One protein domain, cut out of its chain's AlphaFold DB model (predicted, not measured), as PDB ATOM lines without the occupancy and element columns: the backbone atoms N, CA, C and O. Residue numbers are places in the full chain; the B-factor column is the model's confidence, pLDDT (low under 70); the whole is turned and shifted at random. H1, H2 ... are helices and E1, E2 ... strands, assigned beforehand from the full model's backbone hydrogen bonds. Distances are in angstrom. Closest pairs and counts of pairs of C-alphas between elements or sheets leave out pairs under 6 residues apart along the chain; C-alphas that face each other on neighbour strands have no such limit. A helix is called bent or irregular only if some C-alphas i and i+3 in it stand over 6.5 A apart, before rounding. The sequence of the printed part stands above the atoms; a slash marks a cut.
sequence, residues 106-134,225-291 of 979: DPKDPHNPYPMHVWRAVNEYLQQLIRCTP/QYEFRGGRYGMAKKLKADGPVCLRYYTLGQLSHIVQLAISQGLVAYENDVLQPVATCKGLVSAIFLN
ATOM      1  N   ASP A 106      13.446 130.691 138.274       96.81
ATOM      2  CA  ASP A 106      13.593 132.141 138.097       96.81
ATOM      3  C   ASP A 106      14.423 132.394 136.830       96.81
ATOM      4  O   ASP A 106      15.599 132.027 136.800       96.81
ATOM      5  N   PRO A 107      13.876 133.045 135.785       95.56
ATOM      6  CA  PRO A 107      14.653 133.372 134.598       95.56
ATOM      7  C   PRO A 107      15.861 134.272 134.879       95.56
ATOM      8  O   PRO A 107      16.698 134.408 133.998       95.56
ATOM      9  N   LYS A 108      15.948 134.929 136.044       93.62
ATOM     10  CA  LYS A 108      17.021 135.869 136.403       93.62
ATOM     11  C   LYS A 108      18.187 135.263 137.187       93.62
ATOM     12  O   LYS A 108      19.103 136.018 137.500       93.62
ATOM     13  N   ASP A 109      18.158 133.975 137.519       96.00
ATOM     14  CA  ASP A 109      19.192 133.318 138.329       96.00
ATOM     15  C   ASP A 109      20.599 133.410 137.686       96.00
ATOM     16  O   ASP A 109      20.759 133.041 136.515       96.00
ATOM     17  N   PRO A 110      21.619 133.851 138.459       95.31
ATOM     18  CA  PRO A 110      23.043 133.688 138.221       95.31
ATOM     19  C   PRO A 110      23.494 132.433 137.484       95.31
ATOM     20  O   PRO A 110      24.389 132.443 136.637       95.31
ATOM     21  N   HIS A 111      22.944 131.323 137.968       97.12
ATOM     22  CA  HIS A 111      23.508 129.997 137.850       97.12
ATOM     23  C   HIS A 111      23.199 129.358 136.494       97.12
ATOM     24  O   HIS A 111      22.095 129.468 135.966       97.12
ATOM     25  N   ASN A 112      24.183 128.649 135.939       96.75
ATOM     26  CA  ASN A 112      24.054 127.915 134.684       96.75
ATOM     27  C   ASN A 112      24.022 126.400 134.959       96.75
ATOM     28  O   ASN A 112      25.080 125.769 134.935       96.75
ATOM     29  N   PRO A 113      22.841 125.799 135.202       97.38
ATOM     30  CA  PRO A 113      22.701 124.354 135.377       97.38
ATOM     31  C   PRO A 113      22.723 123.577 134.044       97.38
ATOM     32  O   PRO A 113      22.548 122.359 134.047       97.38
ATOM     33  N   TYR A 114      22.874 124.250 132.896       97.94
ATOM     34  CA  TYR A 114      22.670 123.647 131.577       97.94
ATOM     35  C   TYR A 114      23.984 123.115 130.975       97.94
ATOM     36  O   TYR A 114      24.953 123.874 130.848       97.94
ATOM     37  N   PRO A 115      24.041 121.836 130.554       97.81
ATOM     38  CA  PRO A 115      25.255 121.226 130.016       97.81
ATOM     39  C   PRO A 115      25.647 121.806 128.649       97.81
ATOM     40  O   PRO A 115      24.825 122.336 127.902       97.81
ATOM     41  N   MET A 116      26.923 121.672 128.281       97.19
ATOM     42  CA  MET A 116      27.501 122.368 127.120       97.19
ATOM     43  C   MET A 116      26.882 121.992 125.761       97.19
ATOM     44  O   MET A 116      26.950 122.793 124.831       97.19
ATOM     45  N   HIS A 117      26.230 120.830 125.629       97.44
ATOM     46  CA  HIS A 117      25.500 120.480 124.403       97.44
ATOM     47  C   HIS A 117      24.243 121.347 124.191       97.44
ATOM     48  O   HIS A 117      23.917 121.661 123.050       97.44
ATOM     49  N   VAL A 118      23.583 121.807 125.265       97.88
ATOM     50  CA  VAL A 118      22.454 122.759 125.188       97.88
ATOM     51  C   VAL A 118      22.949 124.094 124.641       97.88
ATOM     52  O   VAL A 118      22.361 124.654 123.722       97.88
ATOM     53  N   TRP A 119      24.079 124.574 125.163       97.88
ATOM     54  CA  TRP A 119      24.710 125.817 124.722       97.88
ATOM     55  C   TRP A 119      25.189 125.758 123.270       97.88
ATOM     56  O   TRP A 119      25.022 126.733 122.537       97.88
ATOM     57  N   ARG A 120      25.703 124.603 122.830       97.19
ATOM     58  CA  ARG A 120      26.017 124.351 121.420       97.19
ATOM     59  C   ARG A 120      24.763 124.434 120.543       97.19
ATOM     60  O   ARG A 120      24.757 125.233 119.615       97.19
ATOM     61  N   ALA A 121      23.694 123.718 120.893       97.50
ATOM     62  CA  ALA A 121      22.439 123.714 120.135       97.50
ATOM     63  C   ALA A 121      21.761 125.099 120.065       97.50
ATOM     64  O   ALA A 121      21.236 125.486 119.022       97.50
ATOM     65  N   VAL A 122      21.808 125.886 121.149       97.44
ATOM     66  CA  VAL A 122      21.345 127.288 121.151       97.44
ATOM     67  C   VAL A 122      22.174 128.138 120.187       97.44
ATOM     68  O   VAL A 122      21.609 128.927 119.431       97.44
ATOM     69  N   ASN A 123      23.499 127.980 120.177       96.12
ATOM     70  CA  ASN A 123      24.363 128.709 119.253       96.12
ATOM     71  C   ASN A 123      24.157 128.280 117.791       96.12
ATOM     72  O   ASN A 123      24.063 129.138 116.920       96.12
ATOM     73  N   GLU A 124      24.053 126.980 117.516       95.75
ATOM     74  CA  GLU A 124      23.767 126.442 116.180       95.75
ATOM     75  C   GLU A 124      22.435 126.979 115.645       95.75
ATOM     76  O   GLU A 124      22.376 127.421 114.503       95.75
ATOM     77  N   TYR A 125      21.396 127.056 116.483       95.62
ATOM     78  CA  TYR A 125      20.121 127.683 116.125       95.62
ATOM     79  C   TYR A 125      20.256 129.192 115.836       95.62
ATOM     80  O   TYR A 125      19.709 129.688 114.851       95.62
ATOM     81  N   LEU A 126      21.022 129.934 116.646       95.19
ATOM     82  CA  LEU A 126      21.305 131.355 116.392       95.19
ATOM     83  C   LEU A 126      22.076 131.560 115.075       95.19
ATOM     84  O   LEU A 126      21.753 132.475 114.319       95.19
ATOM     85  N   GLN A 127      23.046 130.696 114.767       93.81
ATOM     86  CA  GLN A 127      23.777 130.703 113.495       93.81
ATOM     87  C   GLN A 127      22.877 130.337 112.312       93.81
ATOM     88  O   GLN A 127      22.924 131.016 111.290       93.81
ATOM     89  N   GLN A 128      22.030 129.310 112.442       93.00
ATOM     90  CA  GLN A 128      21.052 128.926 111.420       93.00
ATOM     91  C   GLN A 128      20.131 130.099 111.079       93.00
ATOM     92  O   GLN A 128      19.968 130.402 109.902       93.00
ATOM     93  N   LEU A 129      19.617 130.824 112.080       90.69
ATOM     94  CA  LEU A 129      18.860 132.056 111.850       90.69
ATOM     95  C   LEU A 129      19.683 133.085 111.054       90.69
ATOM     96  O   LEU A 129      19.252 133.501 109.980       90.69
ATOM     97  N   ILE A 130      20.877 133.456 111.531       90.50
ATOM     98  CA  ILE A 130      21.744 134.453 110.870       90.50
ATOM     99  C   ILE A 130      22.063 134.061 109.412       90.50
ATOM    100  O   ILE A 130      22.086 134.926 108.537       90.50
ATOM    101  N   ARG A 131      22.280 132.767 109.133       88.12
ATOM    102  CA  ARG A 131      22.545 132.244 107.780       88.12
ATOM    103  C   ARG A 131      21.295 132.216 106.897       88.12
ATOM    104  O   ARG A 131      21.400 132.557 105.720       88.12
ATOM    105  N   CYS A 132      20.129 131.857 107.441       74.62
ATOM    106  CA  CYS A 132      18.840 131.805 106.742       74.62
ATOM    107  C   CYS A 132      18.287 133.204 106.428       74.62
ATOM    108  O   CYS A 132      17.204 133.584 106.869       74.62
ATOM    109  N   THR A 133      19.030 133.979 105.641       64.56
ATOM    110  CA  THR A 133      18.583 135.288 105.162       64.56
ATOM    111  C   THR A 133      17.317 135.147 104.296       64.56
ATOM    112  O   THR A 133      17.206 134.180 103.532       64.56
ATOM    113  N   PRO A 134      16.376 136.114 104.340       62.53
ATOM    114  CA  PRO A 134      15.059 135.997 103.701       62.53
ATOM    115  C   PRO A 134      15.082 135.581 102.224       62.53
ATOM    116  O   PRO A 134      14.217 134.831 101.778       62.53
ATOM    117  N   GLN A 225      12.112 138.280 110.682       66.94
ATOM    118  CA  GLN A 225      12.485 136.877 110.912       66.94
ATOM    119  C   GLN A 225      13.323 136.670 112.190       66.94
ATOM    120  O   GLN A 225      13.228 135.609 112.823       66.94
ATOM    121  N   TYR A 226      14.086 137.693 112.594       75.25
ATOM    122  CA  TYR A 226      14.924 137.709 113.801       75.25
ATOM    123  C   TYR A 226      14.250 138.384 115.000       75.25
ATOM    124  O   TYR A 226      14.805 138.387 116.099       75.25
ATOM    125  N   GLU A 227      13.054 138.947 114.808       83.19
ATOM    126  CA  GLU A 227      12.360 139.722 115.827       83.19
ATOM    127  C   GLU A 227      11.593 138.825 116.808       83.19
ATOM    128  O   GLU A 227      10.412 138.519 116.619       83.19
ATOM    129  N   PHE A 228      12.230 138.435 117.917       88.38
ATOM    130  CA  PHE A 228      11.557 137.697 118.989       88.38
ATOM    131  C   PHE A 228      10.651 138.629 119.819       88.38
ATOM    132  O   PHE A 228      10.972 139.055 120.938       88.38
ATOM    133  N   ARG A 229       9.482 138.955 119.256       87.75
ATOM    134  CA  ARG A 229       8.402 139.699 119.924       87.75
ATOM    135  C   ARG A 229       7.943 138.942 121.175       87.75
ATOM    136  O   ARG A 229       7.848 137.719 121.176       87.75
ATOM    137  N   GLY A 230       7.721 139.667 122.273       88.81
ATOM    138  CA  GLY A 230       7.559 139.069 123.609       88.81
ATOM    139  C   GLY A 230       8.880 138.780 124.347       88.81
ATOM    140  O   GLY A 230       8.861 138.201 125.436       88.81
ATOM    141  N   GLY A 231      10.030 139.187 123.796       93.62
ATOM    142  CA  GLY A 231      11.330 139.145 124.474       93.62
ATOM    143  C   GLY A 231      11.744 137.731 124.885       93.62
ATOM    144  O   GLY A 231      11.551 136.785 124.126       93.62
ATOM    145  N   ARG A 232      12.281 137.566 126.107       95.69
ATOM    146  CA  ARG A 232      12.726 136.255 126.630       95.69
ATOM    147  C   ARG A 232      11.696 135.134 126.464       95.69
ATOM    148  O   ARG A 232      12.069 134.031 126.087       95.69
ATOM    149  N   TYR A 233      10.419 135.408 126.732       95.38
ATOM    150  CA  TYR A 233       9.357 134.400 126.659       95.38
ATOM    151  C   TYR A 233       8.971 134.069 125.210       95.38
ATOM    152  O   TYR A 233       8.812 132.898 124.874       95.38
ATOM    153  N   GLY A 234       8.907 135.076 124.331       95.00
ATOM    154  CA  GLY A 234       8.714 134.863 122.892       95.00
ATOM    155  C   GLY A 234       9.855 134.060 122.260       95.00
ATOM    156  O   GLY A 234       9.614 133.102 121.528       95.00
ATOM    157  N   MET A 235      11.101 134.375 122.625       96.12
ATOM    158  CA  MET A 235      12.269 133.607 122.194       96.12
ATOM    159  C   MET A 235      12.274 132.184 122.770       96.12
ATOM    160  O   MET A 235      12.524 131.240 122.028       96.12
ATOM    161  N   ALA A 236      11.934 132.000 124.050       97.62
ATOM    162  CA  ALA A 236      11.798 130.676 124.660       97.62
ATOM    163  C   ALA A 236      10.731 129.817 123.958       97.62
ATOM    164  O   ALA A 236      10.953 128.630 123.724       97.62
ATOM    165  N   LYS A 237       9.601 130.417 123.560       96.12
ATOM    166  CA  LYS A 237       8.579 129.754 122.737       96.12
ATOM    167  C   LYS A 237       9.113 129.335 121.373       96.12
ATOM    168  O   LYS A 237       8.937 128.181 120.995       96.12
ATOM    169  N   LYS A 238       9.792 130.236 120.658       95.69
ATOM    170  CA  LYS A 238      10.323 129.941 119.321       95.69
ATOM    171  C   LYS A 238      11.468 128.911 119.365       95.69
ATOM    172  O   LYS A 238      11.506 128.020 118.526       95.69
ATOM    173  N   LEU A 239      12.297 128.908 120.417       96.75
ATOM    174  CA  LEU A 239      13.253 127.823 120.708       96.75
ATOM    175  C   LEU A 239      12.570 126.469 120.976       96.75
ATOM    176  O   LEU A 239      13.119 125.435 120.606       96.75
ATOM    177  N   LYS A 240      11.386 126.454 121.605       97.19
ATOM    178  CA  LYS A 240      10.633 125.218 121.891       97.19
ATOM    179  C   LYS A 240       9.904 124.650 120.668       97.19
ATOM    180  O   LYS A 240       9.725 123.438 120.589       97.19
ATOM    181  N   ALA A 241       9.478 125.515 119.746       96.19
ATOM    182  CA  ALA A 241       8.805 125.131 118.506       96.19
ATOM    183  C   ALA A 241       9.802 124.779 117.387       96.19
ATOM    184  O   ALA A 241       9.777 123.667 116.862       96.19
ATOM    185  N   ASP A 242      10.708 125.706 117.070       95.44
ATOM    186  CA  ASP A 242      11.573 125.638 115.888       95.44
ATOM    187  C   ASP A 242      12.958 125.060 116.218       95.44
ATOM    188  O   ASP A 242      13.613 124.484 115.352       95.44
ATOM    189  N   GLY A 243      13.422 125.217 117.462       95.44
ATOM    190  CA  GLY A 243      14.792 124.891 117.865       95.44
ATOM    191  C   GLY A 243      15.138 123.393 117.809       95.44
ATOM    192  O   GLY A 243      14.244 122.551 117.667       95.44
ATOM    193  N   PRO A 244      16.433 123.036 117.940       96.50
ATOM    194  CA  PRO A 244      16.898 121.650 117.949       96.50
ATOM    195  C   PRO A 244      16.164 120.772 118.968       96.50
ATOM    196  O   PRO A 244      15.785 121.237 120.044       96.50
ATOM    197  N   VAL A 245      15.990 119.486 118.644       96.75
ATOM    198  CA  VAL A 245      15.154 118.536 119.410       96.75
ATOM    199  C   VAL A 245      15.522 118.504 120.899       96.75
ATOM    200  O   VAL A 245      14.637 118.547 121.752       96.75
ATOM    201  N   CYS A 246      16.817 118.552 121.225       97.00
ATOM    202  CA  CYS A 246      17.320 118.587 122.601       97.00
ATOM    203  C   CYS A 246      16.820 119.789 123.432       97.00
ATOM    204  O   CYS A 246      16.707 119.670 124.650       97.00
ATOM    205  N   LEU A 247      16.468 120.922 122.808       97.38
ATOM    206  CA  LEU A 247      15.891 122.086 123.492       97.38
ATOM    207  C   LEU A 247      14.390 121.917 123.775       97.38
ATOM    208  O   LEU A 247      13.880 122.481 124.742       97.38
ATOM    209  N   ARG A 248      13.674 121.119 122.972       96.44
ATOM    210  CA  ARG A 248      12.206 120.971 123.057       96.44
ATOM    211  C   ARG A 248      11.747 120.265 124.338       96.44
ATOM    212  O   ARG A 248      10.635 120.513 124.805       96.44
ATOM    213  N   TYR A 249      12.618 119.449 124.935       97.06
ATOM    214  CA  TYR A 249      12.389 118.779 126.222       97.06
ATOM    215  C   TYR A 249      12.411 119.726 127.436       97.06
ATOM    216  O   TYR A 249      11.922 119.352 128.503       97.06
ATOM    217  N   TYR A 250      12.941 120.947 127.299       98.31
ATOM    218  CA  TYR A 250      12.992 121.920 128.391       98.31
ATOM    219  C   TYR A 250      11.649 122.659 128.571       98.31
ATOM    220  O   TYR A 250      10.863 122.884 127.641       98.31
ATOM    221  N   THR A 251      11.347 123.053 129.807       98.25
ATOM    222  CA  THR A 251      10.158 123.857 130.136       98.25
ATOM    223  C   THR A 251      10.310 125.295 129.620       98.25
ATOM    224  O   THR A 251      11.435 125.760 129.428       98.25
ATOM    225  N   LEU A 252       9.219 126.039 129.362       98.25
ATOM    226  CA  LEU A 252       9.378 127.441 128.922       98.25
ATOM    227  C   LEU A 252      10.057 128.319 129.990       98.25
ATOM    228  O   LEU A 252      10.719 129.288 129.629       98.25
ATOM    229  N   GLY A 253       9.966 127.969 131.278       98.31
ATOM    230  CA  GLY A 253      10.748 128.581 132.355       98.31
ATOM    231  C   GLY A 253      12.251 128.332 132.198       98.31
ATOM    232  O   GLY A 253      13.025 129.289 132.196       98.31
ATOM    233  N   GLN A 254      12.661 127.077 131.973       98.56
ATOM    234  CA  GLN A 254      14.059 126.723 131.687       98.56
ATOM    235  C   GLN A 254      14.579 127.403 130.411       98.56
ATOM    236  O   GLN A 254      15.654 127.993 130.421       98.56
ATOM    237  N   LEU A 255      13.804 127.404 129.322       98.44
ATOM    238  CA  LEU A 255      14.196 128.079 128.078       98.44
ATOM    239  C   LEU A 255      14.269 129.608 128.245       98.44
ATOM    240  O   LEU A 255      15.185 130.232 127.722       98.44
ATOM    241  N   SER A 256      13.376 130.221 129.026       98.00
ATOM    242  CA  SER A 256      13.433 131.656 129.362       98.00
ATOM    243  C   SER A 256      14.671 132.007 130.203       98.00
ATOM    244  O   SER A 256      15.267 133.071 130.015       98.00
ATOM    245  N   HIS A 257      15.106 131.094 131.081       98.38
ATOM    246  CA  HIS A 257      16.360 131.201 131.835       98.38
ATOM    247  C   HIS A 257      17.594 131.034 130.936       98.38
ATOM    248  O   HIS A 257      18.478 131.886 130.976       98.38
ATOM    249  N   ILE A 258      17.621 130.031 130.048       98.50
ATOM    250  CA  ILE A 258      18.666 129.874 129.014       98.50
ATOM    251  C   ILE A 258      18.784 131.154 128.174       98.50
ATOM    252  O   ILE A 258      19.888 131.653 127.964       98.50
ATOM    253  N   VAL A 259      17.661 131.751 127.757       98.00
ATOM    254  CA  VAL A 259      17.665 133.019 127.013       98.00
ATOM    255  C   VAL A 259      18.194 134.185 127.862       98.00
ATOM    256  O   VAL A 259      18.955 135.000 127.349       98.00
ATOM    257  N   GLN A 260      17.875 134.280 129.158       97.31
ATOM    258  CA  GLN A 260      18.477 135.310 130.018       97.31
ATOM    259  C   GLN A 260      19.986 135.107 130.206       97.31
ATOM    260  O   GLN A 260      20.735 136.082 130.160       97.31
ATOM    261  N   LEU A 261      20.450 133.869 130.368       97.38
ATOM    262  CA  LEU A 261      21.877 133.557 130.413       97.38
ATOM    263  C   LEU A 261      22.559 133.894 129.072       97.38
ATOM    264  O   LEU A 261      23.666 134.427 129.075       97.38
ATOM    265  N   ALA A 262      21.887 133.690 127.932       97.12
ATOM    266  CA  ALA A 262      22.376 134.085 126.608       97.12
ATOM    267  C   ALA A 262      22.449 135.617 126.424       97.12
ATOM    268  O   ALA A 262      23.396 136.108 125.803       97.12
ATOM    269  N   ILE A 263      21.513 136.380 127.010       95.50
ATOM    270  CA  ILE A 263      21.600 137.850 127.108       95.50
ATOM    271  C   ILE A 263      22.826 138.250 127.943       95.50
ATOM    272  O   ILE A 263      23.626 139.077 127.513       95.50
ATOM    273  N   SER A 264      23.010 137.636 129.116       93.44
ATOM    274  CA  SER A 264      24.142 137.923 130.011       93.44
ATOM    275  C   SER A 264      25.507 137.552 129.405       93.44
ATOM    276  O   SER A 264      26.511 138.176 129.733       93.44
ATOM    277  N   GLN A 265      25.554 136.566 128.503       93.38
ATOM    278  CA  GLN A 265      26.760 136.161 127.763       93.38
ATOM    279  C   GLN A 265      27.064 137.017 126.517       93.38
ATOM    280  O   GLN A 265      28.115 136.811 125.898       93.38
ATOM    281  N   GLY A 266      26.158 137.925 126.128       91.25
ATOM    282  CA  GLY A 266      26.287 138.739 124.918       91.25
ATOM    283  C   GLY A 266      26.043 137.974 123.609       91.25
ATOM    284  O   GLY A 266      26.634 138.323 122.592       91.25
ATOM    285  N   LEU A 267      25.215 136.921 123.620       94.25
ATOM    286  CA  LEU A 267      24.835 136.165 122.410       94.25
ATOM    287  C   LEU A 267      23.595 136.762 121.721       94.25
ATOM    288  O   LEU A 267      23.496 136.789 120.494       94.25
ATOM    289  N   VAL A 268      22.658 137.271 122.523       95.56
ATOM    290  CA  VAL A 268      21.437 137.966 122.091       95.56
ATOM    291  C   VAL A 268      21.302 139.287 122.843       95.56
ATOM    292  O   VAL A 268      21.716 139.395 123.997       95.56
ATOM    293  N   ALA A 269      20.723 140.301 122.207       93.31
ATOM    294  CA  ALA A 269      20.524 141.615 122.806       93.31
ATOM    295  C   ALA A 269      19.165 142.214 122.430       93.31
ATOM    296  O   ALA A 269      18.531 141.819 121.450       93.31
ATOM    297  N   TYR A 270      18.720 143.170 123.246       92.88
ATOM    298  CA  TYR A 270      17.536 143.969 122.965       92.88
ATOM    299  C   TYR A 270      17.905 145.187 122.110       92.88
ATOM    300  O   TYR A 270      18.753 145.987 122.506       92.88
ATOM    301  N   GLU A 271      17.221 145.360 120.985       89.62
ATOM    302  CA  GLU A 271      17.248 146.558 120.144       89.62
ATOM    303  C   GLU A 271      15.793 146.910 119.790       89.62
ATOM    304  O   GLU A 271      15.021 146.034 119.414       89.62
ATOM    305  N   ASN A 272      15.393 148.176 119.950       88.06
ATOM    306  CA  ASN A 272      14.024 148.651 119.675       88.06
ATOM    307  C   ASN A 272      12.909 147.844 120.387       88.06
ATOM    308  O   ASN A 272      11.909 147.484 119.776       88.06
ATOM    309  N   ASP A 273      13.097 147.541 121.680       88.19
ATOM    310  CA  ASP A 273      12.236 146.680 122.521       88.19
ATOM    311  C   ASP A 273      12.099 145.204 122.054       88.19
ATOM    312  O   ASP A 273      11.448 144.393 122.721       88.19
ATOM    313  N   VAL A 274      12.789 144.807 120.980       91.88
ATOM    314  CA  VAL A 274      12.808 143.445 120.430       91.88
ATOM    315  C   VAL A 274      14.111 142.727 120.792       91.88
ATOM    316  O   VAL A 274      15.187 143.317 120.769       91.88
ATOM    317  N   LEU A 275      14.025 141.439 121.132       94.31
ATOM    318  CA  LEU A 275      15.185 140.576 121.366       94.31
ATOM    319  C   LEU A 275      15.614 139.919 120.043       94.31
ATOM    320  O   LEU A 275      14.752 139.434 119.316       94.31
ATOM    321  N   GLN A 276      16.915 139.893 119.742       94.00
ATOM    322  CA  GLN A 276      17.488 139.282 118.527       94.00
ATOM    323  C   GLN A 276      18.970 138.867 118.742       94.00
ATOM    324  O   GLN A 276      19.556 139.241 119.766       94.00
ATOM    325  N   PRO A 277      19.607 138.101 117.829       94.94
ATOM    326  CA  PRO A 277      21.046 137.805 117.884       94.94
ATOM    327  C   PRO A 277      21.923 139.068 117.884       94.94
ATOM    328  O   PRO A 277      21.662 140.017 117.150       94.94
ATOM    329  N   VAL A 278      23.030 139.070 118.638       91.88
ATOM    330  CA  VAL A 278      23.954 140.229 118.683       91.88
ATOM    331  C   VAL A 278      24.531 140.582 117.306       91.88
ATOM    332  O   VAL A 278      24.769 141.755 117.030       91.88
ATOM    333  N   ALA A 279      24.688 139.597 116.418       89.56
ATOM    334  CA  ALA A 279      25.165 139.799 115.049       89.56
ATOM    335  C   ALA A 279      24.119 140.388 114.076       89.56
ATOM    336  O   ALA A 279      24.483 140.735 112.956       89.56
ATOM    337  N   THR A 280      22.844 140.520 114.472       89.44
ATOM    338  CA  THR A 280      21.806 141.207 113.673       89.44
ATOM    339  C   THR A 280      21.432 142.583 114.237       89.44
ATOM    340  O   THR A 280      20.890 143.409 113.502       89.44
ATOM    341  N   CYS A 281      21.773 142.873 115.501       87.62
ATOM    342  CA  CYS A 281      21.598 144.186 116.131       87.62
ATOM    343  C   CYS A 281      22.376 145.283 115.389       87.62
ATOM    344  O   CYS A 281      23.599 145.370 115.519       87.62
ATOM    345  N   LYS A 282      21.689 146.168 114.662       85.06
ATOM    346  CA  LYS A 282      22.331 147.147 113.766       85.06
ATOM    347  C   LYS A 282      23.217 148.125 114.531       85.06
ATOM    348  O   LYS A 282      24.387 148.279 114.201       85.06
ATOM    349  N   GLY A 283      22.695 148.736 115.593       78.12
ATOM    350  CA  GLY A 283      23.434 149.693 116.414       78.12
ATOM    351  C   GLY A 283      24.615 149.066 117.158       78.12
ATOM    352  O   GLY A 283      25.621 149.736 117.375       78.12
ATOM    353  N   LEU A 284      24.527 147.778 117.509       77.38
ATOM    354  CA  LEU A 284      25.605 147.057 118.191       77.38
ATOM    355  C   LEU A 284      26.690 146.599 117.206       77.38
ATOM    356  O   LEU A 284      27.869 146.808 117.475       77.38
ATOM    357  N   VAL A 285      26.312 146.067 116.040       80.69
ATOM    358  CA  VAL A 285      27.245 145.714 114.957       80.69
ATOM    359  C   VAL A 285      27.966 146.959 114.435       80.69
ATOM    360  O   VAL A 285      29.191 146.941 114.347       80.69
ATOM    361  N   SER A 286      27.268 148.074 114.189       72.50
ATOM    362  CA  SER A 286      27.916 149.342 113.814       72.50
ATOM    363  C   SER A 286      28.879 149.852 114.895       72.50
ATOM    364  O   SER A 286      29.959 150.338 114.561       72.50
ATOM    365  N   ALA A 287      28.536 149.697 116.180       67.12
ATOM    366  CA  ALA A 287      29.379 150.109 117.307       67.12
ATOM    367  C   ALA A 287      30.565 149.171 117.616       67.12
ATOM    368  O   ALA A 287      31.414 149.560 118.420       67.12
ATOM    369  N   ILE A 288      30.618 147.972 117.018       72.06
ATOM    370  CA  ILE A 288      31.725 147.003 117.139       72.06
ATOM    371  C   ILE A 288      32.604 147.002 115.881       72.06
ATOM    372  O   ILE A 288      33.825 147.065 115.989       72.06
ATOM    373  N   PHE A 289      31.995 146.904 114.695       67.75
ATOM    374  CA  PHE A 289      32.694 146.593 113.443       67.75
ATOM    375  C   PHE A 289      32.949 147.800 112.546       67.75
ATOM    376  O   PHE A 289      33.993 147.860 111.903       67.75
ATOM    377  N   LEU A 290      31.998 148.733 112.457       57.34
ATOM    378  CA  LEU A 290      32.077 149.825 111.483       57.34
ATOM    379  C   LEU A 290      32.723 151.079 112.076       57.34
ATOM    380  O   LEU A 290      33.454 151.774 111.381       57.34
ATOM    381  N   ASN A 291      32.435 151.403 113.343       54.19
ATOM    382  CA  ASN A 291      32.723 152.711 113.952       54.19
ATOM    383  C   ASN A 291      32.141 153.921 113.181       54.19
ATOM    384  O   ASN A 291      32.350 155.057 113.608       54.19
TER     385      ASN A 291
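Overview. This is residues 106 to 134 and 225 to 291 of the 979 residues of the protein "HTH OST-type domain-containing protein" of Vitrella brassicaformis (strain CCMP3155) (UniProt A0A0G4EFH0). A small antiparallel hairpin, E1 and E2, covers one end of a group of three helices, H1, H2 and H4, with the short H3 at the other end. H5 lies beyond the hairpin and touches no helix. The printed part has 96 residues, with five named helices and two named strands in the order H1 H2 H3 H4 E1 E2 H5, mostly helix. It is compact, with a radius of gyration of the C-alphas of 13.0 A and spans of 39 by 30 by 25 A.

Along the chain. E1 is residues 268 to 271, from C-alpha 268 at (21.437, 137.966, 122.091), and E2 is 274 to 277. H4, residues 252 to 264, is 18.1 A long. H2 is 231 to 241, 15.4 A. H1, the longest, is 116 to 131, 22.3 A, from C-alpha 116 at (27.501, 122.368, 127.120). H3 is 245 to 248. H5 is 282 to 290, ending at (32.077, 149.825, 111.483); it is neither bent nor irregular, but only just: C-alphas 287 and 290 are 6.4 A apart.

Arrangement. In the hairpin, N 269 and O 276 are 2.9 A apart and N 274 and O 271 3.0 A, within hydrogen-bond range. The closest C-alphas of H4 and E1 are Ile 263 and Ala 269, 5.8 A; of H2 and E2, Gly 231 and Leu 275, 5.2 A; of H1 and E2, Leu 126 and Pro 277, 6.6 A. H2 and H4 touch, closest at the C-alphas of Ala 236 and Leu 255, 4.9 A, at a steep tilt of 57 degrees, opposite ways. H1 and H4 are near each other. H1 touches H3 with residues 118 to 122 alone, closest at the C-alphas of Val 118 and Leu 247, 6.8 A. H2 and H3 touch only at the corner, closest at the C-alphas of Lys 240 and Arg 248, 4.7 A. H4 and H5 are apart. In H1, H2, H4 and H5 every O i to N i+4 pair is within hydrogen-bond range; H3 is too short for one.

Size, cuts and confidence. The C-alphas farthest apart, of Tyr 249 and Asn 291, are 41.4 A apart. Residues 135 to 224 are not printed; C-alphas 134 and 225 are 7.7 A apart across the cut. The links printed whole are tight. Mean pLDDT of the printed part is 91.1; residues 133 to 134, 225, 287 and 289 to 291 are under 70.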